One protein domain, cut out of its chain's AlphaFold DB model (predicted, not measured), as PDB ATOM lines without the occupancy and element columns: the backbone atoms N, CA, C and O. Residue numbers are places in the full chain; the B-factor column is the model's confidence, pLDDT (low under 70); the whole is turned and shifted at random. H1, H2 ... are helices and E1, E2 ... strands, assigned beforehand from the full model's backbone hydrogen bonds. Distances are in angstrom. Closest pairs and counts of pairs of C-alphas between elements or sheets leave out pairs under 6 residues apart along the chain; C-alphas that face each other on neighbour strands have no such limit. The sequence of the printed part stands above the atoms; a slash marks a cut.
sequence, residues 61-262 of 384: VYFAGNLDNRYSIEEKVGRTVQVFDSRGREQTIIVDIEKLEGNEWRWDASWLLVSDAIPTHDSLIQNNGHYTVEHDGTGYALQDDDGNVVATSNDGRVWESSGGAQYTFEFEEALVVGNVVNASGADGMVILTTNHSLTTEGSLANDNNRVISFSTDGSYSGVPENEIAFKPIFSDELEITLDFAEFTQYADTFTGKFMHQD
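AT A GLANCE: This is residues 61 to 262 of the 384 residues of the protein "Flagellar hook protein FlgE" of Natronincola sp (UniProt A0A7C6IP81). This is a two-lobed, dumbbell-like body of strands, its lobes joined by a narrow waist where the end of E4 runs beside the end of E11. One lobe holds two sheets partly face to face, the curled sheet E14, E15, E1, E16 and the strands E2, E3, E4, E12 and E13, with short helices H1 and H2 at its side; in the other, E11, E10, E5, E6, E7, E8 and E9 curl round like a small barrel left open between E9 and E11. The printed part has 202 residues, with strands E1 to E11, then H1 and H2, then E12 to E16, and its class is mostly strand. The twelve-strand sheet is branched and antiparallel in each neighbour pair; the four-strand sheet is mixed. The whole is compact, with a radius of gyration of the C-alphas of 19.3 A, yet elongated, spanning 62 by 36 by 35 A.

IN THESE COORDINATES: Find C-alpha 61 at (433.566, 270.452, 767.804); there E1 begins and runs to residue 66, 16.8 A. Next come E2, residues 76 to 84, 25.1 A, E3, residues 90 to 99, 29.3 A, and E4, residues 104 to 114, 32.3 A, which ends at C-alpha 114, (430.463, 288.999, 758.560). Beyond it look for E5 at residues 130 to 135, E6 at 140 to 144, E7 at 149 to 153, E8 at 158 to 161 and E9 at 168 to 170. E10, residues 180 to 186, measures 20.5 A, and E11, residues 189 to 197, 26.3 A. H1 is residues 202 to 205, H2 207 to 210, E12 211 to 214, E13 220 to 222 and E14 227 to 230. E15, residues 238 to 248, measures 27.6 A, and E16, residues 257 to 261, ends at C-alpha 261, (431.319, 272.160, 771.287).

HOW THE PARTS SIT: Begin at E4, which has three neighbours: E3 on one side, with N 108 and O 96 2.9 A apart, and on the other side E11 beside residues 110 to 114, N 111 to O 196 2.8 A, and E12 beside residues 104 to 106, N 212 to O 105 2.7 A. E2, E3 and E4 form a meander, each strand the antiparallel neighbour of the one before; N 79 and O 95 are 2.8 A apart. From E11 step to E10, N 193 to O 182 2.8 A, and on to E5, N 131 to O 181 2.8 A. E5 to E9 make a second meander; N 134 and O 141 are 2.8 A apart, as are N 159 and O 169. E4 and E9 are only just apart, at 8.5 A. E13 is an edge strand beside E12, with N 221 and O 213 2.8 A apart. H2 is on this sheet at its level, 0.4 A high over a local plane of 6 C-alphas, only just enough; H1 is on neither sheet. Both helices are too short for an O i to N i+4 pair; each has its one O i to N i+3 pair within range. In the other sheet E15 and E1 are parallel, N 63 to O 243 2.9 A; E14 and E16 are its edge strands, with N 228 to O 240 and N 62 to O 260 each 2.9 A. Between the sheets, the closest C-alphas of E13 and E15 are Tyr 220 and Thr 248, 5.9 A, and those of E2 and E16 are Arg 79 and Lys 257, 6.6 A.

THE WHOLE: The C-alphas of Gly 164 and Asp 217, the two farthest apart, are 62.3 A apart. The printed part has no cut. The link from E4 to E5 is long, 15 residues; its residues 118 to 119 pair antiparallel with residues 189 to 190 of E11. The mean pLDDT of the printed part is 91.4, and residue 163 is under 70.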
ATOM      1  N   VAL A  61     434.926 270.453 768.336       97.94
ATOM      2  CA  VAL A  61     433.566 270.452 767.804       97.94
ATOM      3  C   VAL A  61     433.182 269.008 767.533       97.94
ATOM      4  O   VAL A  61     433.847 268.333 766.758       97.94
ATOM      5  N   TYR A  62     432.102 268.545 768.150       97.81
ATOM      6  CA  TYR A  62     431.666 267.157 768.058       97.81
ATOM      7  C   TYR A  62     430.537 267.011 767.045       97.81
ATOM      8  O   TYR A  62     429.508 267.697 767.127       97.81
ATOM      9  N   PHE A  63     430.706 266.069 766.125       97.50
ATOM     10  CA  PHE A  63     429.695 265.659 765.166       97.50
ATOM     11  C   PHE A  63     429.276 264.213 765.408       97.50
ATOM     12  O   PHE A  63     430.084 263.370 765.788       97.50
ATOM     13  N   ALA A  64     428.000 263.924 765.159       96.81
ATOM     14  CA  ALA A  64     427.473 262.571 765.261       96.81
ATOM     15  C   ALA A  64     426.297 262.351 764.309       96.81
ATOM     16  O   ALA A  64     425.710 263.288 763.756       96.81
ATOM     17  N   GLY A  65     425.926 261.082 764.163       96.12
ATOM     18  CA  GLY A  65     424.769 260.649 763.387       96.12
ATOM     19  C   GLY A  65     425.146 259.740 762.226       96.12
ATOM     20  O   GLY A  65     426.283 259.291 762.093       96.12
ATOM     21  N   ASN A  66     424.160 259.438 761.393       96.06
ATOM     22  CA  ASN A  66     424.337 258.568 760.241       96.06
ATOM     23  C   ASN A  66     424.559 259.381 758.962       96.06
ATOM     24  O   ASN A  66     423.755 260.261 758.644       96.06
ATOM     25  N   LEU A  67     425.606 259.058 758.213       94.69
ATOM     26  CA  LEU A  67     425.828 259.520 756.850       94.69
ATOM     27  C   LEU A  67     425.341 258.407 755.903       94.69
ATOM     28  O   LEU A  67     425.953 257.343 755.847       94.69
ATOM     29  N   ASP A  68     424.215 258.599 755.201       92.62
ATOM     30  CA  ASP A  68     423.596 257.522 754.398       92.62
ATOM     31  C   ASP A  68     424.578 256.989 753.342       92.62
ATOM     32  O   ASP A  68     425.038 257.732 752.479       92.62
ATOM     33  N   ASN A  69     424.876 255.689 753.348       89.19
ATOM     34  CA  ASN A  69     425.764 255.108 752.335       89.19
ATOM     35  C   ASN A  69     425.220 255.249 750.894       89.19
ATOM     36  O   ASN A  69     425.969 255.202 749.925       89.19
ATOM     37  N   ARG A  70     423.908 255.432 750.732       88.62
ATOM     38  CA  ARG A  70     423.251 255.590 749.424       88.62
ATOM     39  C   ARG A  70     423.126 257.050 748.991       88.62
ATOM     40  O   ARG A  70     422.420 257.316 748.020       88.62
ATOM     41  N   TYR A  71     423.724 257.983 749.735       87.44
ATOM     42  CA  TYR A  71     423.662 259.402 749.404       87.44
ATOM     43  C   TYR A  71     424.246 259.665 748.014       87.44
ATOM     44  O   TYR A  71     425.154 258.957 747.569       87.44
ATOM     45  N   SER A  72     423.709 260.671 747.324       83.69
ATOM     46  CA  SER A  72     424.199 261.064 746.005       83.69
ATOM     47  C   SER A  72     425.659 261.502 746.114       83.69
ATOM     48  O   SER A  72     426.001 262.327 746.959       83.69
ATOM     49  N   ILE A  73     426.512 260.940 745.259       80.50
ATOM     50  CA  ILE A  73     427.906 261.377 745.117       80.50
ATOM     51  C   ILE A  73     427.901 262.854 744.682       80.50
ATOM     52  O   ILE A  73     426.985 263.268 743.971       80.50
ATOM     53  N   GLU A  74     428.891 263.632 745.132       73.12
ATOM     54  CA  GLU A  74     429.064 265.073 744.838       73.12
ATOM     55  C   GLU A  74     428.002 266.023 745.430       73.12
ATOM     56  O   GLU A  74     428.070 267.238 745.235       73.12
ATOM     57  N   GLU A  75     427.036 265.525 746.206       78.88
ATOM     58  CA  GLU A  75     426.126 266.396 746.947       78.88
ATOM     59  C   GLU A  75     426.766 266.832 748.277       78.88
ATOM     60  O   GLU A  75     427.147 266.000 749.108       78.88
ATOM     61  N   LYS A  76     426.877 268.151 748.476       86.62
ATOM     62  CA  LYS A  76     427.421 268.755 749.697       86.62
ATOM     63  C   LYS A  76     426.322 269.023 750.710       86.62
ATOM     64  O   LYS A  76     425.297 269.627 750.393       86.62
ATOM     65  N   VAL A  77     426.573 268.633 751.954       91.38
ATOM     66  CA  VAL A  77     425.687 268.913 753.080       91.38
ATOM     67  C   VAL A  77     426.401 269.806 754.085       91.38
ATOM     68  O   VAL A  77     427.252 269.345 754.842       91.38
ATOM     69  N   GLY A  78     426.000 271.076 754.116       92.50
ATOM     70  CA  GLY A  78     426.542 272.072 755.034       92.50
ATOM     71  C   GLY A  78     425.982 271.973 756.450       92.50
ATOM     72  O   GLY A  78     424.784 271.738 756.677       92.50
ATOM     73  N   ARG A  79     426.861 272.169 757.431       94.50
ATOM     74  CA  ARG A  79     426.548 272.263 758.858       94.50
ATOM     75  C   ARG A  79     427.154 273.531 759.431       94.50
ATOM     76  O   ARG A  79     428.367 273.659 759.539       94.50
ATOM     77  N   THR A  80     426.287 274.456 759.823       95.62
ATOM     78  CA  THR A  80     426.680 275.672 760.531       95.62
ATOM     79  C   THR A  80     426.974 275.346 761.989       95.62
ATOM     80  O   THR A  80     426.155 274.723 762.669       95.62
ATOM     81  N   VAL A  81     428.131 275.784 762.470       96.69
ATOM     82  CA  VAL A  81     428.599 275.592 763.839       96.69
ATOM     83  C   VAL A  81     429.017 276.940 764.405       96.69
ATOM     84  O   VAL A  81     429.799 277.667 763.797       96.69
ATOM     85  N   GLN A  82     428.505 277.257 765.590       96.25
ATOM     86  CA  GLN A  82     428.958 278.405 766.369       96.25
ATOM     87  C   GLN A  82     430.092 277.965 767.292       96.25
ATOM     88  O   GLN A  82     429.946 276.995 768.039       96.25
ATOM     89  N   VAL A  83     431.209 278.679 767.232       96.62
ATOM     90  CA  VAL A  83     432.400 278.482 768.062       96.62
ATOM     91  C   VAL A  83     432.751 279.791 768.771       96.62
ATOM     92  O   VAL A  83     432.256 280.856 768.415       96.62
ATOM     93  N   PHE A  84     433.582 279.722 769.802       95.75
ATOM     94  CA  PHE A  84     433.943 280.854 770.656       95.75
ATOM     95  C   PHE A  84     435.450 281.100 770.628       95.75
ATOM     96  O   PHE A  84     436.226 280.149 770.740       95.75
ATOM     97  N   ASP A  85     435.862 282.366 770.536       94.50
ATOM     98  CA  ASP A  85     437.271 282.775 770.612       94.50
ATOM     99  C   ASP A  85     437.794 282.889 772.061       94.50
ATOM    100  O   ASP A  85     437.055 282.725 773.038       94.50
ATOM    101  N   SER A  86     439.090 283.190 772.231       92.94
ATOM    102  CA  SER A  86     439.714 283.343 773.561       92.94
ATOM    103  C   SER A  86     439.162 284.520 774.379       92.94
ATOM    104  O   SER A  86     439.388 284.599 775.589       92.94
ATOM    105  N   ARG A  87     438.391 285.410 773.747       91.88
ATOM    106  CA  ARG A  87     437.719 286.560 774.361       91.88
ATOM    107  C   ARG A  87     436.219 286.346 774.551       91.88
ATOM    108  O   ARG A  87     435.573 287.214 775.133       91.88
ATOM    109  N   GLY A  88     435.684 285.204 774.124       91.38
ATOM    110  CA  GLY A  88     434.273 284.854 774.228       91.38
ATOM    111  C   GLY A  88     433.383 285.438 773.132       91.38
ATOM    112  O   GLY A  88     432.165 285.407 773.308       91.38
ATOM    113  N   ARG A  89     433.943 285.972 772.039       92.12
ATOM    114  CA  ARG A  89     433.145 286.357 770.864       92.12
ATOM    115  C   ARG A  89     432.762 285.110 770.077       92.12
ATOM    116  O   ARG A  89     433.546 284.166 769.976       92.12
ATOM    117  N   GLU A  90     431.552 285.132 769.538       93.69
ATOM    118  CA  GLU A  90     431.024 284.072 768.689       93.69
ATOM    119  C   GLU A  90     431.597 284.186 767.280       93.69
ATOM    120  O   GLU A  90     431.659 285.269 766.705       93.69
ATOM    121  N   GLN A  91     431.999 283.049 766.734       94.94
ATOM    122  CA  GLN A  91     432.469 282.870 765.372       94.94
ATOM    123  C   GLN A  91     431.645 281.763 764.728       94.94
ATOM    124  O   GLN A  91     431.244 280.808 765.395       94.94
ATOM    125  N   THR A  92     431.370 281.878 763.433       95.94
ATOM    126  CA  THR A  92     430.564 280.880 762.721       95.94
ATOM    127  C   THR A  92     431.422 280.156 761.705       95.94
ATOM    128  O   THR A  92     431.940 280.774 760.782       95.94
ATOM    129  N   ILE A  93     431.538 278.839 761.839       96.69
ATOM    130  CA  ILE A  93     432.151 277.986 760.821       96.69
ATOM    131  C   ILE A  93     431.065 277.171 760.118       96.69
ATOM    132  O   ILE A  93     430.050 276.800 760.708       96.69
ATOM    133  N   ILE A  94     431.271 276.894 758.841       96.38
ATOM    134  CA  ILE A  94     430.426 276.029 758.026       96.38
ATOM    135  C   ILE A  94     431.275 274.823 757.659       96.38
ATOM    136  O   ILE A  94     432.339 274.976 757.064       96.38
ATOM    137  N   VAL A  95     430.813 273.638 758.047       96.81
ATOM    138  CA  VAL A  95     431.439 272.365 757.692       96.81
ATOM    139  C   VAL A  95     430.570 271.685 756.649       96.81
ATOM    140  O   VAL A  95     429.444 271.283 756.943       96.81
ATOM    141  N   ASP A  96     431.088 271.574 755.436       95.38
ATOM    142  CA  ASP A  96     430.460 270.851 754.342       95.38
ATOM    143  C   ASP A  96     430.978 269.418 754.321       95.38
ATOM    144  O   ASP A  96     432.179 269.176 754.402       95.38
ATOM    145  N   ILE A  97     430.062 268.458 754.216       94.88
ATOM    146  CA  ILE A  97     430.393 267.040 754.094       94.88
ATOM    147  C   ILE A  97     429.862 266.547 752.749       94.88
ATOM    148  O   ILE A  97     428.686 266.730 752.437       94.88
ATOM    149  N   GLU A  98     430.728 265.925 751.956       94.25
ATOM    150  CA  GLU A  98     430.454 265.494 750.586       94.25
ATOM    151  C   GLU A  98     430.678 263.989 750.436       94.25
ATOM    152  O   GLU A  98     431.700 263.447 750.872       94.25
ATOM    153  N   LYS A  99     429.723 263.290 749.813       93.69
ATOM    154  CA  LYS A  99     429.841 261.849 749.564       93.69
ATOM    155  C   LYS A  99     430.859 261.586 748.451       93.69
ATOM    156  O   LYS A  99     430.690 262.080 747.338       93.69
ATOM    157  N   LEU A 100     431.851 260.739 748.734       92.88
ATOM    158  CA  LEU A 100     432.782 260.189 747.737       92.88
ATOM    159  C   LEU A 100     432.341 258.787 747.282       92.88
ATOM    160  O   LEU A 100     431.285 258.290 747.673       92.88
ATOM    161  N   GLU A 101     433.140 258.101 746.470       88.12
ATOM    162  CA  GLU A 101     432.875 256.697 746.145       88.12
ATOM    163  C   GLU A 101     433.059 255.774 747.370       88.12
ATOM    164  O   GLU A 101     433.809 256.061 748.301       88.12
ATOM    165  N   GLY A 102     432.345 254.645 747.402       88.00
ATOM    166  CA  GLY A 102     432.517 253.622 748.442       88.00
ATOM    167  C   GLY A 102     432.164 254.092 749.859       88.00
ATOM    168  O   GLY A 102     431.105 254.676 750.082       88.00
ATOM    169  N   ASN A 103     433.047 253.829 750.824       92.56
ATOM    170  CA  ASN A 103     432.827 254.108 752.247       92.56
ATOM    171  C   ASN A 103     433.530 255.390 752.722       92.56
ATOM    172  O   ASN A 103     433.981 255.485 753.863       92.56
ATOM    173  N   GLU A 104     433.656 256.365 751.827       94.31
ATOM    174  CA  GLU A 104     434.402 257.593 752.079       94.31
ATOM    175  C   GLU A 104     433.517 258.833 751.920       94.31
ATOM    176  O   GLU A 104     432.546 258.850 751.146       94.31
ATOM    177  N   TRP A 105     433.857 259.864 752.688       95.12
ATOM    178  CA  TRP A 105     433.269 261.200 752.641       95.12
ATOM    179  C   TRP A 105     434.378 262.234 752.782       95.12
ATOM    180  O   TRP A 105     435.310 262.021 753.550       95.12
ATOM    181  N   ARG A 106     434.280 263.362 752.087       95.75
ATOM    182  CA  ARG A 106     435.203 264.489 752.258       95.75
ATOM    183  C   ARG A 106     434.557 265.547 753.135       95.75
ATOM    184  O   ARG A 106     433.359 265.791 753.000       95.75
ATOM    185  N   TRP A 107     435.338 266.171 754.006       96.00
ATOM    186  CA  TRP A 107     434.911 267.363 754.728       96.00
ATOM    187  C   TRP A 107     435.672 268.597 754.230       96.00
ATOM    188  O   TRP A 107     436.866 268.538 753.937       96.00
ATOM    189  N   ASP A 108     434.971 269.720 754.146       96.06
ATOM    190  CA  ASP A 108     435.531 271.044 753.905       96.06
ATOM    191  C   ASP A 108     435.022 271.977 755.006       96.06
ATOM    192  O   ASP A 108     433.887 271.850 755.467       96.06
ATOM    193  N   ALA A 109     435.849 272.921 755.440       96.12
ATOM    194  CA  ALA A 109     435.454 273.923 756.423       96.12
ATOM    195  C   ALA A 109     435.692 275.328 755.880       96.12
ATOM    196  O   ALA A 109     436.703 275.593 755.223       96.12
ATOM    197  N   SER A 110     434.764 276.225 756.191       95.06
ATOM    198  CA  SER A 110     434.863 277.651 755.900       95.06
ATOM    199  C   SER A 110     434.495 278.469 757.131       95.06
ATOM    200  O   SER A 110     433.553 278.128 757.844       95.06
ATOM    201  N   TRP A 111     435.206 279.562 757.372       95.44
ATOM    202  CA  TRP A 111     434.825 280.589 758.331       95.44
ATOM    203  C   TRP A 111     433.880 281.581 757.650       95.44
ATOM    204  O   TRP A 111     434.192 282.129 756.593       95.44
ATOM    205  N   LEU A 112     432.699 281.785 758.229       95.12
ATOM    206  CA  LEU A 112     431.748 282.786 757.765       95.12
ATOM    207  C   LEU A 112     432.182 284.157 758.292       95.12
ATOM    208  O   LEU A 112     431.972 284.475 759.463       95.12
ATOM    209  N   LEU A 113     432.761 284.966 757.411       93.94
ATOM    210  CA  LEU A 113     433.093 286.355 757.692       93.94
ATOM    211  C   LEU A 113     431.840 287.211 757.544       93.94
ATOM    212  O   LEU A 113     431.125 287.111 756.545       93.94
ATOM    213  N   VAL A 114     431.600 288.074 758.527       92.81
ATOM    214  CA  VAL A 114     430.463 288.999 758.560       92.81
ATOM    215  C   VAL A 114     431.003 290.420 758.658       92.81
ATOM    216  O   VAL A 114     431.926 290.670 759.431       92.81
ATOM    217  N   SER A 115     430.454 291.334 757.861       92.12
ATOM    218  CA  SER A 115     430.803 292.751 757.940       92.12
ATOM    219  C   SER A 115     430.022 293.483 759.027       92.12
ATOM    220  O   SER A 115     428.938 293.056 759.435       92.12
ATOM    221  N   ASP A 116     430.495 294.676 759.382       90.06
ATOM    222  CA  ASP A 116     429.648 295.674 760.035       90.06
ATOM    223  C   ASP A 116     428.384 295.978 759.210       90.06
ATOM    224  O   ASP A 116     428.359 295.836 757.981       90.06
ATOM    225  N   ALA A 117     427.318 296.408 759.892       89.81
ATOM    226  CA  ALA A 117     426.053 296.750 759.253       89.81
ATOM    227  C   ALA A 117     426.148 298.074 758.478       89.81
ATOM    228  O   ALA A 117     426.517 299.114 759.025       89.81
ATOM    229  N   ILE A 118     425.720 298.044 757.219       89.12
ATOM    230  CA  ILE A 118     425.778 299.150 756.263       89.12
ATOM    231  C   ILE A 118     424.355 299.665 756.008       89.12
ATOM    232  O   ILE A 118     423.462 298.862 755.722       89.12
ATOM    233  N   PRO A 119     424.096 300.979 756.072       85.69
ATOM    234  CA  PRO A 119     422.804 301.527 755.678       85.69
ATOM    235  C   PRO A 119     422.528 301.327 754.183       85.69
ATOM    236  O   PRO A 119     423.399 301.538 753.344       85.69
ATOM    237  N   THR A 120     421.295 300.957 753.831       80.06
ATOM    238  CA  THR A 120     420.898 300.760 752.424       80.06
ATOM    239  C   THR A 120     420.441 302.042 751.741       80.06
ATOM    240  O   THR A 120     420.349 302.090 750.516       80.06
ATOM    241  N   HIS A 121     420.081 303.072 752.513       75.88
ATOM    242  CA  HIS A 121     419.751 304.373 751.942       75.88
ATOM    243  C   HIS A 121     421.039 305.008 751.420       75.88
ATOM    244  O   HIS A 121     422.036 305.056 752.130       75.88
ATOM    245  N   ASP A 122     421.018 305.449 750.165       72.94
ATOM    246  CA  ASP A 122     422.148 306.113 749.510       72.94
ATOM    247  C   ASP A 122     423.429 305.262 749.367       72.94
ATOM    248  O   ASP A 122     424.501 305.830 749.187       72.94
ATOM    249  N   SER A 123     423.313 303.925 749.385       74.81
ATOM    250  CA  SER A 123     424.398 302.974 749.089       74.81
ATOM    251  C   SER A 123     424.108 302.192 747.805       74.81
ATOM    252  O   SER A 123     422.957 301.851 747.526       74.81
ATOM    253  N   LEU A 124     425.139 301.870 747.017       83.12
ATOM    254  CA  LEU A 124     425.002 300.926 745.897       83.12
ATOM    255  C   LEU A 124     424.872 299.469 746.364       83.12
ATOM    256  O   LEU A 124     424.423 298.625 745.596       83.12
ATOM    257  N   ILE A 125     425.196 299.182 747.626       86.44
ATOM    258  CA  ILE A 125     425.020 297.858 748.222       86.44
ATOM    259  C   ILE A 125     423.546 297.675 748.589       86.44
ATOM    260  O   ILE A 125     423.016 298.315 749.498       86.44
ATOM    261  N   GLN A 126     422.884 296.774 747.872       85.50
ATOM    262  CA  GLN A 126     421.474 296.446 748.039       85.50
ATOM    263  C   GLN A 126     421.274 295.115 748.767       85.50
ATOM    264  O   GLN A 126     422.122 294.221 748.728       85.50
ATOM    265  N   ASN A 127     420.119 294.986 749.425       87.69
ATOM    266  CA  ASN A 127     419.701 293.743 750.071       87.69
ATOM    267  C   ASN A 127     419.509 292.623 749.035       87.69
ATOM    268  O   ASN A 127     418.968 292.873 747.958       87.69
ATOM    269  N   ASN A 128     419.899 291.395 749.385       87.62
ATOM    270  CA  ASN A 128     419.969 290.236 748.488       87.62
ATOM    271  C   ASN A 128     420.895 290.443 747.277       87.62
ATOM    272  O   ASN A 128     420.756 289.744 746.274       87.62
ATOM    273  N   GLY A 129     421.808 291.413 747.352       87.56
ATOM    274  CA  GLY A 129     422.841 291.607 746.346       87.56
ATOM    275  C   GLY A 129     423.925 290.538 746.442       87.56
ATOM    276  O   GLY A 129     424.251 290.054 747.528       87.56
ATOM    277  N   HIS A 130     424.484 290.202 745.290       92.69
ATOM    278  CA  HIS A 130     425.608 289.296 745.139       92.69
ATOM    279  C   HIS A 130     426.771 290.084 744.536       92.69
ATOM    280  O   HIS A 130     426.579 290.837 743.580       92.69
ATOM    281  N   TYR A 131     427.953 289.956 745.136       93.19
ATOM    282  CA  TYR A 131     429.129 290.722 744.747       93.19
ATOM    283  C   TYR A 131     430.363 289.834 744.681       93.19
ATOM    284  O   TYR A 131     430.498 288.884 745.450       93.19
ATOM    285  N   THR A 132     431.294 290.173 743.799       93.88
ATOM    286  CA  THR A 132     432.586 289.489 743.678       93.88
ATOM    287  C   THR A 132     433.716 290.463 743.971       93.88
ATOM    288  O   THR A 132     433.684 291.616 743.538       93.88
ATOM    289  N   VAL A 133     434.712 290.010 744.733       93.31
ATOM    290  CA  VAL A 133     435.937 290.772 744.981       93.31
ATOM    291  C   VAL A 133     436.853 290.667 743.768       93.31
ATOM    292  O   VAL A 133     437.289 289.581 743.397       93.31
ATOM    293  N   GLU A 134     437.193 291.807 743.190       93.12
ATOM    294  CA  GLU A 134     438.074 291.949 742.036       93.12
ATOM    295  C   GLU A 134     439.234 292.898 742.351       93.12
ATOM    296  O   GLU A 134     439.178 293.688 743.295       93.12
ATOM    297  N   HIS A 135     440.301 292.839 741.556       88.19
ATOM    298  CA  HIS A 135     441.429 293.764 741.687       88.19
ATOM    299  C   HIS A 135     441.274 294.937 740.709       88.19
ATOM    300  O   HIS A 135     441.240 294.731 739.496       88.19
ATOM    301  N   ASP A 136     441.241 296.177 741.206       80.19
ATOM    302  CA  ASP A 136     441.017 297.374 740.371       80.19
ATOM    303  C   ASP A 136     442.309 298.014 739.820       80.19
ATOM    304  O   ASP A 136     442.273 298.982 739.060       80.19
ATOM    305  N   GLY A 137     443.469 297.457 740.184       78.12
ATOM    306  CA  GLY A 137     444.797 297.948 739.801       78.12
ATOM    307  C   GLY A 137     445.488 298.780 740.885       78.12
ATOM    308  O   GLY A 137     446.717 298.842 740.896       78.12
ATOM    309  N   THR A 138     444.725 299.364 741.808       76.69
ATOM    310  CA  THR A 138     445.204 300.133 742.970       76.69
ATOM    311  C   THR A 138     444.898 299.464 744.312       76.69
ATOM    312  O   THR A 138     445.623 299.705 745.276       76.69
ATOM    313  N   GLY A 139     443.894 298.590 744.350       87.56
ATOM    314  CA  GLY A 139     443.490 297.780 745.492       87.56
ATOM    315  C   GLY A 139     442.421 296.765 745.083       87.56
ATOM    316  O   GLY A 139     442.498 296.149 744.015       87.56
ATOM    317  N   TYR A 140     441.413 296.607 745.932       93.25
ATOM    318  CA  TYR A 140     440.292 295.695 745.756       93.25
ATOM    319  C   TYR A 140     438.995 296.465 745.498       93.25
ATOM    320  O   TYR A 140     438.753 297.522 746.081       93.25
ATOM    321  N   ALA A 141     438.133 295.900 744.661       93.12
ATOM    322  CA  ALA A 141     436.807 296.410 744.357       93.12
ATOM    323  C   ALA A 141     435.769 295.299 744.529       93.12
ATOM    324  O   ALA A 141     435.969 294.184 744.057       93.12
ATOM    325  N   LEU A 142     434.650 295.607 745.179       92.94
ATOM    326  CA  LEU A 142     433.462 294.762 745.160       92.94
ATOM    327  C   LEU A 142     432.638 295.146 743.941       92.94
ATOM    328  O   LEU A 142     432.255 296.310 743.805       92.94
ATOM    329  N   GLN A 143     432.380 294.180 743.068       93.38
ATOM    330  CA  GLN A 143     431.582 294.362 741.860       93.38
ATOM    331  C   GLN A 143     430.266 293.601 741.968       93.38
ATOM    332  O   GLN A 143     430.263 292.472 742.451       93.38
ATOM    333  N   ASP A 144     429.167 294.214 741.533       91.25
ATOM    334  CA  ASP A 144     427.897 293.508 741.336       91.25
ATOM    335  C   ASP A 144     427.947 292.578 740.108       91.25
ATOM    336  O   ASP A 144     428.925 292.559 739.355       91.25
ATOM    337  N   ASP A 145     426.883 291.804 739.892       88.00
ATOM    338  CA  ASP A 145     426.778 290.877 738.753       88.00
ATOM    339  C   ASP A 145     426.827 291.583 737.376       88.00
ATOM    340  O   ASP A 145     427.123 290.944 736.363       88.00
ATOM    341  N   ASP A 146     426.571 292.897 737.330       87.88
ATOM    342  CA  ASP A 146     426.656 293.738 736.129       87.88
ATOM    343  C   ASP A 146     428.060 294.363 735.939       87.88
ATOM    344  O   ASP A 146     428.315 295.037 734.933       87.88
ATOM    345  N   GLY A 147     428.993 294.128 736.872       86.38
ATOM    346  CA  GLY A 147     430.367 294.635 736.852       86.38
ATOM    347  C   GLY A 147     430.532 296.065 737.381       86.38
ATOM    348  O   GLY A 147     431.593 296.671 737.200       86.38
ATOM    349  N   ASN A 148     429.511 296.641 738.021       90.00
ATOM    350  CA  ASN A 148     429.616 297.958 738.643       90.00
ATOM    351  C   ASN A 148     430.322 297.851 739.994       90.00
ATOM    352  O   ASN A 148     429.980 297.015 740.826       90.00
ATOM    353  N   VAL A 149     431.271 298.754 740.246       91.12
ATOM    354  CA  VAL A 149     431.968 298.827 741.535       91.12
ATOM    355  C   VAL A 149     431.048 299.438 742.592       91.12
ATOM    356  O   VAL A 149     430.666 300.607 742.497       91.12
ATOM    357  N   VAL A 150     430.717 298.649 743.612       90.69
ATOM    358  CA  VAL A 150     429.843 299.042 744.727       90.69
ATOM    359  C   VAL A 150     430.609 299.393 746.000       90.69
ATOM    360  O   VAL A 150     430.058 300.069 746.864       90.69
ATOM    361  N   ALA A 151     431.870 298.976 746.125       91.69
ATOM    362  CA  ALA A 151     432.770 299.376 747.206       91.69
ATOM    363  C   ALA A 151     434.235 299.161 746.810       91.69
ATOM    364  O   ALA A 151     434.528 298.326 745.955       91.69
ATOM    365  N   THR A 152     435.156 299.878 747.451       92.88
ATOM    366  CA  THR A 152     436.604 299.732 747.241       92.88
ATOM    367  C   THR A 152     437.353 299.575 748.562       92.88
ATOM    368  O   THR A 152     436.874 299.986 749.617       92.88
ATOM    369  N   SER A 153     438.527 298.949 748.518       93.88
ATOM    370  CA  SER A 153     439.399 298.737 749.674       93.88
ATOM    371  C   SER A 153     440.868 298.709 749.256       93.88
ATOM    372  O   SER A 153     441.212 298.181 748.205       93.88
ATOM    373  N   ASN A 154     441.761 299.236 750.097       92.00
ATOM    374  CA  ASN A 154     443.208 299.156 749.860       92.00
ATOM    375  C   ASN A 154     443.848 297.904 750.478       92.00
ATOM    376  O   ASN A 154     444.874 297.437 749.991       92.00
ATOM    377  N   ASP A 155     443.280 297.386 751.569       88.88
ATOM    378  CA  ASP A 155     443.829 296.274 752.352       88.88
ATOM    379  C   ASP A 155     442.991 294.988 752.251       88.88
ATOM    380  O   ASP A 155     443.394 293.956 752.782       88.88
ATOM    381  N   GLY A 156     441.845 295.044 751.565       88.31
ATOM    382  CA  GLY A 156     440.887 293.947 751.425       88.31
ATOM    383  C   GLY A 156     440.007 293.749 752.660       88.31
ATOM    384  O   GLY A 156     439.102 292.916 752.638       88.31
ATOM    385  N   ARG A 157     440.235 294.503 753.740       90.25
ATOM    386  CA  ARG A 157     439.547 294.333 755.022       90.25
ATOM    387  C   ARG A 157     438.621 295.492 755.344       90.25
ATOM    388  O   ARG A 157     437.481 295.251 755.734       90.25
ATOM    389  N   VAL A 158     439.106 296.723 755.203       92.12
ATOM    390  CA  VAL A 158     438.328 297.945 755.412       92.12
ATOM    391  C   VAL A 158     437.849 298.432 754.058       92.12
ATOM    392  O   VAL A 158     438.650 298.744 753.176       92.12
ATOM    393  N   TRP A 159     436.538 298.492 753.897       93.19
ATOM    394  CA  TRP A 159     435.873 298.807 752.647       93.19
ATOM    395  C   TRP A 159     435.104 300.113 752.762       93.19
ATOM    396  O   TRP A 159     434.539 300.434 753.806       93.19
ATOM    397  N   GLU A 160     435.065 300.858 751.666       91.69
ATOM    398  CA  GLU A 160     434.295 302.085 751.532       91.69
ATOM    399  C   GLU A 160     433.248 301.905 750.432       91.69
ATOM    400  O   GLU A 160     433.582 301.574 749.289       91.69
ATOM    401  N   SER A 161     431.970 302.099 750.769       89.31
ATOM    402  CA  SER A 161     430.888 301.998 749.791       89.31
ATOM    403  C   SER A 161     431.008 303.082 748.719       89.31
ATOM    404  O   SER A 161     431.348 304.238 748.981       89.31
ATOM    405  N   SER A 162     430.704 302.698 747.487       82.44
ATOM    406  CA  SER A 162     430.650 303.582 746.329       82.44
ATOM    407  C   SER A 162     429.215 304.057 746.088       82.44
ATOM    408  O   SER A 162     428.262 303.315 746.314       82.44
ATOM    409  N   GLY A 163     429.079 305.294 745.597       69.81
ATOM    410  CA  GLY A 163     427.801 305.937 745.264       69.81
ATOM    411  C   GLY A 163     427.064 306.538 746.467       69.81
ATOM    412  O   GLY A 163     427.030 305.955 747.539       69.81
ATOM    413  N   GLY A 164     426.468 307.721 746.275       72.62
ATOM    414  CA  GLY A 164     425.698 308.411 747.316       72.62
ATOM    415  C   GLY A 164     426.541 308.809 748.531       72.62
ATOM    416  O   GLY A 164     427.507 309.564 748.391       72.62
ATOM    417  N   ALA A 165     426.140 308.346 749.717       73.81
ATOM    418  CA  ALA A 165     426.878 308.544 750.959       73.81
ATOM    419  C   ALA A 165     427.900 307.412 751.147       73.81
ATOM    420  O   ALA A 165     427.571 306.234 751.039       73.81
ATOM    421  N   GLN A 166     429.152 307.773 751.430       80.88
ATOM    422  CA  GLN A 166     430.216 306.799 751.662       80.88
ATOM    423  C   GLN A 166     430.137 306.267 753.092       80.88
ATOM    424  O   GLN A 166     430.222 307.030 754.058       80.88
ATOM    425  N   TYR A 167     429.983 304.954 753.216       86.88
ATOM    426  CA  TYR A 167     429.984 304.229 754.477       86.88
ATOM    427  C   TYR A 167     431.199 303.313 754.525       86.88
ATOM    428  O   TYR A 167     431.500 302.606 753.564       86.88
ATOM    429  N   THR A 168     431.885 303.323 755.662       90.75
ATOM    430  CA  THR A 168     432.985 302.398 755.931       90.75
ATOM    431  C   THR A 168     432.454 301.176 756.661       90.75
ATOM    432  O   THR A 168     431.687 301.316 757.614       90.75
ATOM    433  N   PHE A 169     432.884 299.996 756.235       91.62
ATOM    434  CA  PHE A 169     432.611 298.729 756.903       91.62
ATOM    435  C   PHE A 169     433.860 297.855 756.867       91.62
ATOM    436  O   PHE A 169     434.680 297.971 755.957       91.62
ATOM    437  N   GLU A 170     434.018 296.983 757.856       92.50
ATOM    438  CA  GLU A 170     435.142 296.055 757.908       92.50
ATOM    439  C   GLU A 170     434.698 294.601 758.032       92.50
ATOM    440  O   GLU A 170     433.622 294.309 758.552       92.50
ATOM    441  N   PHE A 171     435.544 293.698 757.535       92.00
ATOM    442  CA  PHE A 171     435.497 292.266 757.830       92.00
ATOM    443  C   PHE A 171     436.562 291.906 758.872       92.00
ATOM    444  O   PHE A 171     437.544 292.631 759.056       92.00
ATOM    445  N   GLU A 172     436.407 290.761 759.539       88.19
ATOM    446  CA  GLU A 172     437.418 290.287 760.497       88.19
ATOM    447  C   GLU A 172     438.741 289.887 759.825       88.19
ATOM    448  O   GLU A 172     439.809 290.060 760.418       88.19
ATOM    449  N   GLU A 173     438.680 289.424 758.576       88.75
ATOM    450  CA  GLU A 173     439.832 289.053 757.756       88.75
ATOM    451  C   GLU A 173     439.751 289.715 756.375       88.75
ATOM    452  O   GLU A 173     438.668 290.037 755.881       88.75
ATOM    453  N   ALA A 174     440.916 289.980 755.778       89.50
ATOM    454  CA  ALA A 174     441.005 290.579 754.457       89.50
ATOM    455  C   ALA A 174     440.443 289.622 753.399       89.50
ATOM    456  O   ALA A 174     440.816 288.451 753.331       89.50
ATOM    457  N   LEU A 175     439.558 290.139 752.554       91.31
ATOM    458  CA  LEU A 175     439.026 289.397 751.423       91.31
ATOM    459  C   LEU A 175     440.048 289.362 750.290       91.31
ATOM    460  O   LEU A 175     440.786 290.326 750.074       91.31
ATOM    461  N   VAL A 176     440.053 288.265 749.535       88.81
ATOM    462  CA  VAL A 176     440.925 288.089 748.370       88.81
ATOM    463  C   VAL A 176     440.112 288.068 747.076       88.81
ATOM    464  O   VAL A 176     438.888 287.939 747.081       88.81
ATOM    465  N   VAL A 177     440.797 288.240 745.945       90.00
ATOM    466  CA  VAL A 177     440.165 288.225 744.618       90.00
ATOM    467  C   VAL A 177     439.456 286.892 744.382       90.00
ATOM    468  O   VAL A 177     440.020 285.829 744.640       90.00
ATOM    469  N   GLY A 178     438.230 286.957 743.868       87.75
ATOM    470  CA  GLY A 178     437.364 285.804 743.635       87.75
ATOM    471  C   GLY A 178     436.464 285.439 744.818       87.75
ATOM    472  O   GLY A 178     435.590 284.587 744.652       87.75
ATOM    473  N   ASN A 179     436.611 286.075 745.989       90.62
ATOM    474  CA  ASN A 179     435.640 285.916 747.070       90.62
ATOM    475  C   ASN A 179     434.258 286.393 746.622       90.62
ATOM    476  O   ASN A 179     434.091 287.515 746.141       90.62
ATOM    477  N   VAL A 180     433.265 285.544 746.864       92.44
ATOM    478  CA  VAL A 180     431.854 285.871 746.683       92.44
ATOM    479  C   VAL A 180     431.300 286.434 747.986       92.44
ATOM    480  O   VAL A 180     431.455 285.830 749.052       92.44
ATOM    481  N   VAL A 181     430.645 287.584 747.896       94.06
ATOM    482  CA  VAL A 181     430.077 288.328 749.015       94.06
ATOM    483  C   VAL A 181     428.575 288.474 748.816       94.06
ATOM    484  O   VAL A 181     428.113 288.995 747.805       94.06
ATOM    485  N   ASN A 182     427.805 288.040 749.807       93.88
ATOM    486  CA  ASN A 182     426.349 288.085 749.786       93.88
ATOM    487  C   ASN A 182     425.837 289.139 750.764       93.88
ATOM    488  O   ASN A 182     426.215 289.136 751.938       93.88
ATOM    489  N   ALA A 183     424.943 290.005 750.296       92.44
ATOM    490  CA  ALA A 183     424.235 290.972 751.122       92.44
ATOM    491  C   ALA A 183     422.925 290.398 751.654       92.44
ATOM    492  O   ALA A 183     422.056 289.978 750.893       92.44
ATOM    493  N   SER A 184     422.737 290.487 752.966       91.25
ATOM    494  CA  SER A 184     421.471 290.187 753.629       91.25
ATOM    495  C   SER A 184     421.133 291.306 754.600       91.25
ATOM    496  O   SER A 184     421.987 291.767 755.349       91.25
ATOM    497  N   GLY A 185     419.886 291.761 754.609       85.69
ATOM    498  CA  GLY A 185     419.491 292.924 755.389       85.69
ATOM    499  C   GLY A 185     418.021 292.957 755.773       85.69
ATOM    500  O   GLY A 185     417.160 292.372 755.112       85.69
ATOM    501  N   ALA A 186     417.746 293.694 756.844       81.00
ATOM    502  CA  ALA A 186     416.418 294.020 757.343       81.00
ATOM    503  C   ALA A 186     416.413 295.476 757.835       81.00
ATOM    504  O   ALA A 186     417.453 296.021 758.198       81.00
ATOM    505  N   ASP A 187     415.243 296.118 757.819       84.06
ATOM    506  CA  ASP A 187     415.030 297.454 758.396       84.06
ATOM    507  C   ASP A 187     415.977 298.563 757.883       84.06
ATOM    508  O   ASP A 187     416.328 299.493 758.607       84.06
ATOM    509  N   GLY A 188     416.373 298.496 756.606       84.00
ATOM    510  CA  GLY A 188     417.210 299.518 755.963       84.00
ATOM    511  C   GLY A 188     418.706 299.416 756.278       84.00
ATOM    512  O   GLY A 188     419.456 300.341 755.959       84.00
ATOM    513  N   MET A 189     419.134 298.304 756.880       89.06
ATOM    514  CA  MET A 189     420.534 297.935 757.085       89.06
ATOM    515  C   MET A 189     420.827 296.607 756.380       89.06
ATOM    516  O   MET A 189     419.972 295.722 756.334       89.06
ATOM    517  N   VAL A 190     422.038 296.457 755.856       91.44
ATOM    518  CA  VAL A 190     422.551 295.236 755.223       91.44
ATOM    519  C   VAL A 190     423.861 294.842 755.886       91.44
ATOM    520  O   VAL A 190     424.702 295.689 756.160       91.44
ATOM    521  N   ILE A 191     424.036 293.549 756.121       92.81
ATOM    522  CA  ILE A 191     425.321 292.934 756.442       92.81
ATOM    523  C   ILE A 191     425.818 292.178 755.214       92.81
ATOM    524  O   ILE A 191     425.032 291.590 754.464       92.81
ATOM    525  N   LEU A 192     427.127 292.194 755.011       93.56
ATOM    526  CA  LEU A 192     427.782 291.394 753.994       93.56
ATOM    527  C   LEU A 192     428.364 290.143 754.631       93.56
ATOM    528  O   LEU A 192     428.915 290.185 755.729       93.56
ATOM    529  N   THR A 193     428.242 289.024 753.929       94.38
ATOM    530  CA  THR A 193     428.750 287.731 754.379       94.38
ATOM    531  C   THR A 193     429.557 287.060 753.284       94.38
ATOM    532  O   THR A 193     429.205 287.141 752.107       94.38
ATOM    533  N   THR A 194     430.642 286.393 753.656       94.75
ATOM    534  CA  THR A 194     431.464 285.622 752.719       94.75
ATOM    535  C   THR A 194     432.089 284.427 753.419       94.75
ATOM    536  O   THR A 194     432.387 284.475 754.612       94.75
ATOM    537  N   ASN A 195     432.258 283.337 752.676       93.31
ATOM    538  CA  ASN A 195     432.879 282.123 753.182       93.31
ATOM    539  C   ASN A 195     434.379 282.180 752.894       93.31
ATOM    540  O   ASN A 195     434.797 282.135 751.739       93.31
ATOM    541  N   HIS A 196     435.181 282.253 753.949       91.94
ATOM    542  CA  HIS A 196     436.627 282.128 753.875       91.94
ATOM    543  C   HIS A 196     437.017 280.664 754.097       91.94
ATOM    544  O   HIS A 196     436.771 280.109 755.166       91.94
ATOM    545  N   SER A 197     437.574 280.001 753.083       92.31
ATOM    546  CA  SER A 197     437.885 278.571 753.182       92.31
ATOM    547  C   SER A 197     439.073 278.313 754.109       92.31
ATOM    548  O   SER A 197     440.152 278.852 753.898       92.31
ATOM    549  N   LEU A 198     438.900 277.411 755.075       92.56
ATOM    550  CA  LEU A 198     439.928 277.001 756.043       92.56
ATOM    551  C   LEU A 198     440.707 275.752 755.608       92.56
ATOM    552  O   LEU A 198     441.531 275.229 756.350       92.56
ATOM    553  N   THR A 199     440.399 275.223 754.425       92.31
ATOM    554  CA  THR A 199     440.875 273.911 753.952       92.31
ATOM    555  C   THR A 199     441.667 273.999 752.648       92.31
ATOM    556  O   THR A 199     441.990 272.981 752.044       92.31
ATOM    557  N   THR A 200     442.007 275.216 752.215       86.62
ATOM    558  CA  THR A 200     442.713 275.484 750.949       86.62
ATOM    559  C   THR A 200     444.210 275.734 751.115       86.62
ATOM    560  O   THR A 200     444.924 275.847 750.120       86.62
ATOM    561  N   GLU A 201     444.709 275.759 752.352       84.00
ATOM    562  CA  GLU A 201     446.113 276.020 752.668       84.00
ATOM    563  C   GLU A 201     446.764 274.873 753.454       84.00
ATOM    564  O   GLU A 201     446.103 273.989 754.005       84.00
ATOM    565  N   GLY A 202     448.099 274.877 753.500       88.12
ATOM    566  CA  GLY A 202     448.877 273.929 754.296       88.12
ATOM    567  C   GLY A 202     448.662 272.463 753.905       88.12
ATOM    568  O   GLY A 202     448.528 272.127 752.729       88.12
ATOM    569  N   SER A 203     448.676 271.578 754.906       87.19
ATOM    570  CA  SER A 203     448.445 270.139 754.703       87.19
ATOM    571  C   SER A 203     446.985 269.829 754.362       87.19
ATOM    572  O   SER A 203     446.710 268.904 753.592       87.19
ATOM    573  N   LEU A 204     446.056 270.668 754.833       92.31
ATOM    574  CA  LEU A 204     444.642 270.544 754.514       92.31
ATOM    575  C   LEU A 204     444.359 270.783 753.038       92.31
ATOM    576  O   LEU A 204     443.398 270.204 752.571       92.31
ATOM    577  N   ALA A 205     445.185 271.519 752.283       90.69
ATOM    578  CA  ALA A 205     444.991 271.721 750.839       90.69
ATOM    579  C   ALA A 205     444.957 270.410 750.021       90.69
ATOM    580  O   ALA A 205     444.468 270.387 748.892       90.69
ATOM    581  N   ASN A 206     445.476 269.304 750.568       93.19
ATOM    582  CA  ASN A 206     445.341 267.980 749.973       93.19
ATOM    583  C   ASN A 206     444.002 267.348 750.372       93.19
ATOM    584  O   ASN A 206     443.835 266.899 751.504       93.19
ATOM    585  N   ASP A 207     443.087 267.222 749.414       91.94
ATOM    586  CA  ASP A 207     441.764 266.613 749.611       91.94
ATOM    587  C   ASP A 207     441.796 265.244 750.295       91.94
ATOM    588  O   ASP A 207     440.918 264.952 751.103       91.94
ATOM    589  N   ASN A 208     442.822 264.423 750.038       93.06
ATOM    590  CA  ASN A 208     442.940 263.097 750.651       93.06
ATOM    591  C   ASN A 208     443.136 263.156 752.173       93.06
ATOM    592  O   ASN A 208     442.804 262.198 752.867       93.06
ATOM    593  N   ASN A 209     443.663 264.264 752.703       95.06
ATOM    594  CA  ASN A 209     443.840 264.437 754.144       95.06
ATOM    595  C   ASN A 209     442.507 264.705 754.858       95.06
ATOM    596  O   ASN A 209     442.393 264.458 756.056       95.06
ATOM    597  N   ARG A 210     441.487 265.146 754.115       95.81
ATOM    598  CA  ARG A 210     440.161 265.504 754.631       95.81
ATOM    599  C   ARG A 210     439.111 264.419 754.367       95.81
ATOM    600  O   ARG A 210     437.914 264.698 754.318       95.81
ATOM    601  N   VAL A 211     439.549 263.173 754.165       96.19
ATOM    602  CA  VAL A 211     438.666 262.032 753.881       96.19
ATOM    603  C   VAL A 211     438.320 261.282 755.163       96.19
ATOM    604  O   VAL A 211     439.162 260.641 755.789       96.19
ATOM    605  N   ILE A 212     437.046 261.333 755.528       96.31
ATOM    606  CA  ILE A 212     436.421 260.512 756.558       96.31
ATOM    607  C   ILE A 212     436.195 259.117 755.974       96.31
ATOM    608  O   ILE A 212     435.466 258.954 754.992       96.31
ATOM    609  N   SER A 213     436.800 258.110 756.595       96.25
ATOM    610  CA  SER A 213     436.721 256.717 756.155       96.25
ATOM    611  C   SER A 213     435.837 255.888 757.083       96.25
ATOM    612  O   SER A 213     435.900 256.034 758.306       96.25
ATOM    613  N   PHE A 214     435.065 254.962 756.515       97.00
ATOM    614  CA  PHE A 214     434.237 254.011 757.258       97.00
ATOM    615  C   PHE A 214     434.599 252.558 756.927       97.00
ATOM    616  O   PHE A 214     434.899 252.190 755.788       97.00
ATOM    617  N   SER A 215     434.533 251.701 757.940       96.00
ATOM    618  CA  SER A 215     434.704 250.255 757.806       96.00
ATOM    619  C   SER A 215     433.544 249.626 757.028       96.00
ATOM    620  O   SER A 215     432.479 250.216 756.853       96.00
ATOM    621  N   THR A 216     433.707 248.381 756.575       93.06
ATOM    622  CA  THR A 216     432.652 247.654 755.838       93.06
ATOM    623  C   THR A 216     431.371 247.431 756.642       93.06
ATOM    624  O   THR A 216     430.326 247.158 756.060       93.06
ATOM    625  N   ASP A 217     431.452 247.506 757.970       92.75
ATOM    626  CA  ASP A 217     430.309 247.415 758.879       92.75
ATOM    627  C   ASP A 217     429.608 248.766 759.121       92.75
ATOM    628  O   ASP A 217     428.618 248.798 759.844       92.75
ATOM    629  N   GLY A 218     430.085 249.860 758.514       92.75
ATOM    630  CA  GLY A 218     429.545 251.211 758.681       92.75
ATOM    631  C   GLY A 218     430.094 251.967 759.895       92.75
ATOM    632  O   GLY A 218     429.647 253.083 760.160       92.75
ATOM    633  N   SER A 219     431.046 251.400 760.644       95.56
ATOM    634  CA  SER A 219     431.704 252.097 761.755       95.56
ATOM    635  C   SER A 219     432.764 253.091 761.268       95.56
ATOM    636  O   SER A 219     433.405 252.880 760.237       95.56
ATOM    637  N   TYR A 220     432.959 254.183 762.010       96.75
ATOM    638  CA  TYR A 220     434.010 255.164 761.739       96.75
ATOM    639  C   TYR A 220     435.403 254.519 761.805       96.75
ATOM    640  O   TYR A 220     435.742 253.844 762.777       96.75
ATOM    641  N   SER A 221     436.215 254.737 760.770       96.12
ATOM    642  CA  SER A 221     437.569 254.183 760.645       96.12
ATOM    643  C   SER A 221     438.675 255.233 760.793       96.12
ATOM    644  O   SER A 221     439.845 254.853 760.877       96.12
ATOM    645  N   GLY A 222     438.342 256.525 760.832       95.81
ATOM    646  CA  GLY A 222     439.318 257.601 760.984       95.81
ATOM    647  C   GLY A 222     439.218 258.690 759.921       95.81
ATOM    648  O   GLY A 222     438.476 258.588 758.944       95.81
ATOM    649  N   VAL A 223     440.030 259.717 760.131       96.81
ATOM    650  CA  VAL A 223     440.289 260.828 759.219       96.81
ATOM    651  C   VAL A 223     441.773 261.198 759.374       96.81
ATOM    652  O   VAL A 223     442.255 261.199 760.512       96.81
ATOM    653  N   PRO A 224     442.533 261.434 758.291       96.12
ATOM    654  CA  PRO A 224     443.954 261.762 758.411       96.12
ATOM    655  C   PRO A 224     444.208 263.084 759.138       96.12
ATOM    656  O   PRO A 224     445.051 263.136 760.031       96.12
ATOM    657  N   GLU A 225     443.464 264.130 758.774       95.75
ATOM    658  CA  GLU A 225     443.509 265.446 759.403       95.75
ATOM    659  C   GLU A 225     442.093 265.961 759.651       95.75
ATOM    660  O   GLU A 225     441.184 265.776 758.839       95.75
ATOM    661  N   ASN A 226     441.902 266.607 760.796       96.00
ATOM    662  CA  ASN A 226     440.622 267.158 761.238       96.00
ATOM    663  C   ASN A 226     440.786 268.400 762.113       96.00
ATOM    664  O   ASN A 226     439.884 268.749 762.868       96.00
ATOM    665  N   GLU A 227     441.942 269.046 762.048       96.12
ATOM    666  CA  GLU A 227     442.223 270.260 762.796       96.12
ATOM    667  C   GLU A 227     442.194 271.444 761.840       96.12
ATOM    668  O   GLU A 227     442.859 271.416 760.810       96.12
ATOM    669  N   ILE A 228     441.397 272.457 762.165       95.88
ATOM    670  CA  ILE A 228     441.329 273.723 761.437       95.88
ATOM    671  C   ILE A 228     441.902 274.831 762.311       95.88
ATOM    672  O   ILE A 228     441.737 274.807 763.532       95.88
ATOM    673  N   ALA A 229     442.529 275.818 761.679       94.56
ATOM    674  CA  ALA A 229     443.031 276.997 762.362       94.56
ATOM    675  C   ALA A 229     442.585 278.272 761.650       94.56
ATOM    676  O   ALA A 229     442.555 278.322 760.421       94.56
ATOM    677  N   PHE A 230     442.208 279.286 762.424       93.56
ATOM    678  CA  PHE A 230     441.931 280.631 761.921       93.56
ATOM    679  C   PHE A 230     442.100 281.662 763.032       93.56
ATOM    680  O   PHE A 230     442.053 281.337 764.222       93.56
ATOM    681  N   LYS A 231     442.294 282.928 762.654       92.38
ATOM    682  CA  LYS A 231     442.643 283.987 763.601       92.38
ATOM    683  C   LYS A 231     441.680 285.175 763.536       92.38
ATOM    684  O   LYS A 231     441.919 286.120 762.784       92.38
ATOM    685  N   PRO A 232     440.653 285.201 764.400       90.38
ATOM    686  CA  PRO A 232     439.789 286.359 764.553       90.38
ATOM    687  C   PRO A 232     440.543 287.563 765.124       90.38
ATOM    688  O   PRO A 232     441.495 287.439 765.907       90.38
ATOM    689  N   ILE A 233     440.080 288.764 764.781       85.44
ATOM    690  CA  ILE A 233     440.750 290.004 765.182       85.44
ATOM    691  C   ILE A 233     440.771 290.187 766.705       85.44
ATOM    692  O   ILE A 233     439.830 289.846 767.407       85.44
ATOM    693  N   PHE A 234     441.844 290.765 767.247       86.19
ATOM    694  CA  PHE A 234     442.001 291.019 768.686       86.19
ATOM    695  C   PHE A 234     441.950 289.765 769.572       86.19
ATOM    696  O   PHE A 234     441.922 289.914 770.792       86.19
ATOM    697  N   SER A 235     441.979 288.564 768.995       90.25
ATOM    698  CA  SER A 235     441.988 287.288 769.708       90.25
ATOM    699  C   SER A 235     443.232 286.465 769.367       90.25
ATOM    700  O   SER A 235     443.995 286.807 768.455       90.25
ATOM    701  N   ASP A 236     443.461 285.414 770.148       92.44
ATOM    702  CA  ASP A 236     444.477 284.418 769.816       92.44
ATOM    703  C   ASP A 236     443.990 283.550 768.649       92.44
ATOM    704  O   ASP A 236     442.791 283.474 768.381       92.44
ATOM    705  N   GLU A 237     444.918 282.900 767.952       93.75
ATOM    706  CA  GLU A 237     444.576 281.924 766.914       93.75
ATOM    707  C   GLU A 237     443.755 280.779 767.522       93.75
ATOM    708  O   GLU A 237     444.103 280.247 768.581       93.75
ATOM    709  N   LEU A 238     442.632 280.442 766.883       94.69
ATOM    710  CA  LEU A 238     441.825 279.294 767.265       94.69
ATOM    711  C   LEU A 238     442.335 278.080 766.510       94.69
ATOM    712  O   LEU A 238     442.295 278.064 765.287       94.69
ATOM    713  N   GLU A 239     442.715 277.055 767.257       95.44
ATOM    714  CA  GLU A 239     442.974 275.708 766.759       95.44
ATOM    715  C   GLU A 239     441.807 274.822 767.211       95.44
ATOM    716  O   GLU A 239     441.564 274.660 768.413       95.44
ATOM    717  N   ILE A 240     441.031 274.308 766.255       97.06
ATOM    718  CA  ILE A 240     439.812 273.540 766.518       97.06
ATOM    719  C   ILE A 240     439.923 272.161 765.882       97.06
ATOM    720  O   ILE A 240     440.027 272.026 764.666       97.06
ATOM    721  N   THR A 241     439.792 271.122 766.701       97.81
ATOM    722  CA  THR A 241     439.622 269.744 766.240       97.81
ATOM    723  C   THR A 241     438.148 269.457 765.940       97.81
ATOM    724  O   THR A 241     437.282 269.603 766.806       97.81
ATOM    725  N   LEU A 242     437.848 269.008 764.726       97.44
ATOM    726  CA  LEU A 242     436.538 268.506 764.319       97.44
ATOM    727  C   LEU A 242     436.470 267.002 764.613       97.44
ATOM    728  O   LEU A 242     437.106 266.188 763.943       97.44
ATOM    729  N   ASP A 243     435.728 266.611 765.642       97.62
ATOM    730  CA  ASP A 243     435.571 265.211 766.023       97.62
ATOM    731  C   ASP A 243     434.420 264.560 765.243       97.62
ATOM    732  O   ASP A 243     433.249 264.922 765.391       97.62
ATOM    733  N   PHE A 244     434.780 263.584 764.411       97.19
ATOM    734  CA  PHE A 244     433.880 262.804 763.563       97.19
ATOM    735  C   PHE A 244     433.667 261.371 764.074       97.19
ATOM    736  O   PHE A 244     433.007 260.577 763.402       97.19
ATOM    737  N   ALA A 245     434.221 261.012 765.236       97.00
ATOM    738  CA  ALA A 245     434.264 259.632 765.716       97.00
ATOM    739  C   ALA A 245     432.879 259.017 765.975       97.00
ATOM    740  O   ALA A 245     432.723 257.798 765.897       97.00
ATOM    741  N   GLU A 246     431.870 259.842 766.263       96.75
ATOM    742  CA  GLU A 246     430.485 259.401 766.476       96.75
ATOM    743  C   GLU A 246     429.645 259.360 765.185       96.75
ATOM    744  O   GLU A 246     428.428 259.135 765.232       96.75
ATOM    745  N   PHE A 247     430.258 259.560 764.014       97.12
ATOM    746  CA  PHE A 247     429.587 259.267 762.755       97.12
ATOM    747  C   PHE A 247     429.505 257.766 762.478       97.12
ATOM    748  O   PHE A 247     430.368 256.964 762.831       97.12
ATOM    749  N   THR A 248     428.448 257.393 761.769       96.75
ATOM    750  CA  THR A 248     428.229 256.049 761.233       96.75
ATOM    751  C   THR A 248     427.820 256.142 759.773       96.75
ATOM    752  O   THR A 248     427.361 257.193 759.325       96.75
ATOM    753  N   GLN A 249     427.982 255.050 759.034       94.38
ATOM    754  CA  GLN A 249     427.621 254.966 757.626       94.38
ATOM    755  C   GLN A 249     426.774 253.723 757.339       94.38
ATOM    756  O   GLN A 249     427.228 252.721 756.786       94.38
ATOM    757  N   TYR A 250     425.503 253.795 757.710       93.62
ATOM    758  CA  TYR A 250     424.485 252.801 757.402       93.62
ATOM    759  C   TYR A 250     423.622 253.240 756.216       93.62
ATOM    760  O   TYR A 250     423.488 254.427 755.916       93.62
ATOM    761  N   ALA A 251     422.986 252.271 755.554       92.00
ATOM    762  CA  ALA A 251     421.996 252.508 754.500       92.00
ATOM    763  C   ALA A 251     420.638 252.951 755.087       92.00
ATOM    764  O   ALA A 251     419.610 252.302 754.883       92.00
ATOM    765  N   ASP A 252     420.659 254.038 755.851       93.06
ATOM    766  CA  ASP A 252     419.517 254.661 756.519       93.06
ATOM    767  C   ASP A 252     419.598 256.185 756.367       93.06
ATOM    768  O   ASP A 252     420.607 256.726 755.928       93.06
ATOM    769  N   THR A 253     418.531 256.876 756.741       92.38
ATOM    770  CA  THR A 253     418.358 258.324 756.664       92.38
ATOM    771  C   THR A 253     419.608 259.090 757.105       92.38
ATOM    772  O   THR A 253     420.189 258.823 758.163       92.38
ATOM    773  N   PHE A 254     419.988 260.091 756.308       93.75
ATOM    774  CA  PHE A 254     421.052 261.020 756.661       93.75
ATOM    775  C   PHE A 254     420.639 261.839 757.892       93.75
ATOM    776  O   PHE A 254     419.689 262.620 757.857       93.75
ATOM    777  N   THR A 255     421.361 261.662 758.993       95.19
ATOM    778  CA  THR A 255     421.143 262.359 760.270       95.19
ATOM    779  C   THR A 255     422.410 263.026 760.799       95.19
ATOM    780  O   THR A 255     422.372 263.616 761.879       95.19
ATOM    781  N   GLY A 256     423.508 262.969 760.038       94.06
ATOM    782  CA  GLY A 256     424.773 263.606 760.382       94.06
ATOM    783  C   GLY A 256     424.601 265.093 760.677       94.06
ATOM    784  O   GLY A 256     424.072 265.858 759.856       94.06
ATOM    785  N   LYS A 257     425.019 265.509 761.872       94.62
ATOM    786  CA  LYS A 257     424.879 266.886 762.347       94.62
ATOM    787  C   LYS A 257     425.936 267.245 763.385       94.62
ATOM    788  O   LYS A 257     426.560 266.379 763.995       94.62
ATOM    789  N   PHE A 258     426.069 268.546 763.602       96.50
ATOM    790  CA  PHE A 258     426.737 269.096 764.771       96.50
ATOM    791  C   PHE A 258     425.975 268.713 766.048       96.50
ATOM    792  O   PHE A 258     424.741 268.787 766.085       96.50
ATOM    793  N   MET A 259     426.710 268.305 767.083       96.31
ATOM    794  CA  MET A 259     426.152 267.901 768.373       96.31
ATOM    795  C   MET A 259     426.380 268.956 769.446       96.31
ATOM    796  O   MET A 259     425.419 269.450 770.032       96.31
ATOM    797  N   HIS A 260     427.643 269.268 769.727       95.81
ATOM    798  CA  HIS A 260     428.039 270.266 770.713       95.81
ATOM    799  C   HIS A 260     429.509 270.657 770.520       95.81
ATOM    800  O   HIS A 260     430.240 270.038 769.749       95.81
ATOM    801  N   GLN A 261     429.938 271.690 771.237       96.56
ATOM    802  CA  GLN A 261     431.319 272.160 771.287       96.56
ATOM    803  C   GLN A 261     431.682 272.537 772.727       96.56
ATOM    804  O   GLN A 261     430.796 272.626 773.584       96.56
ATOM    805  N   ASP A 262     432.970 272.709 773.014       94.75
ATOM    806  CA  ASP A 262     433.473 272.885 774.379       94.75
ATOM    807  C   ASP A 262     433.803 274.338 774.776       94.75
ATOM    808  O   ASP A 262     434.018 274.623 775.954       94.75
TER     809      ASP A 262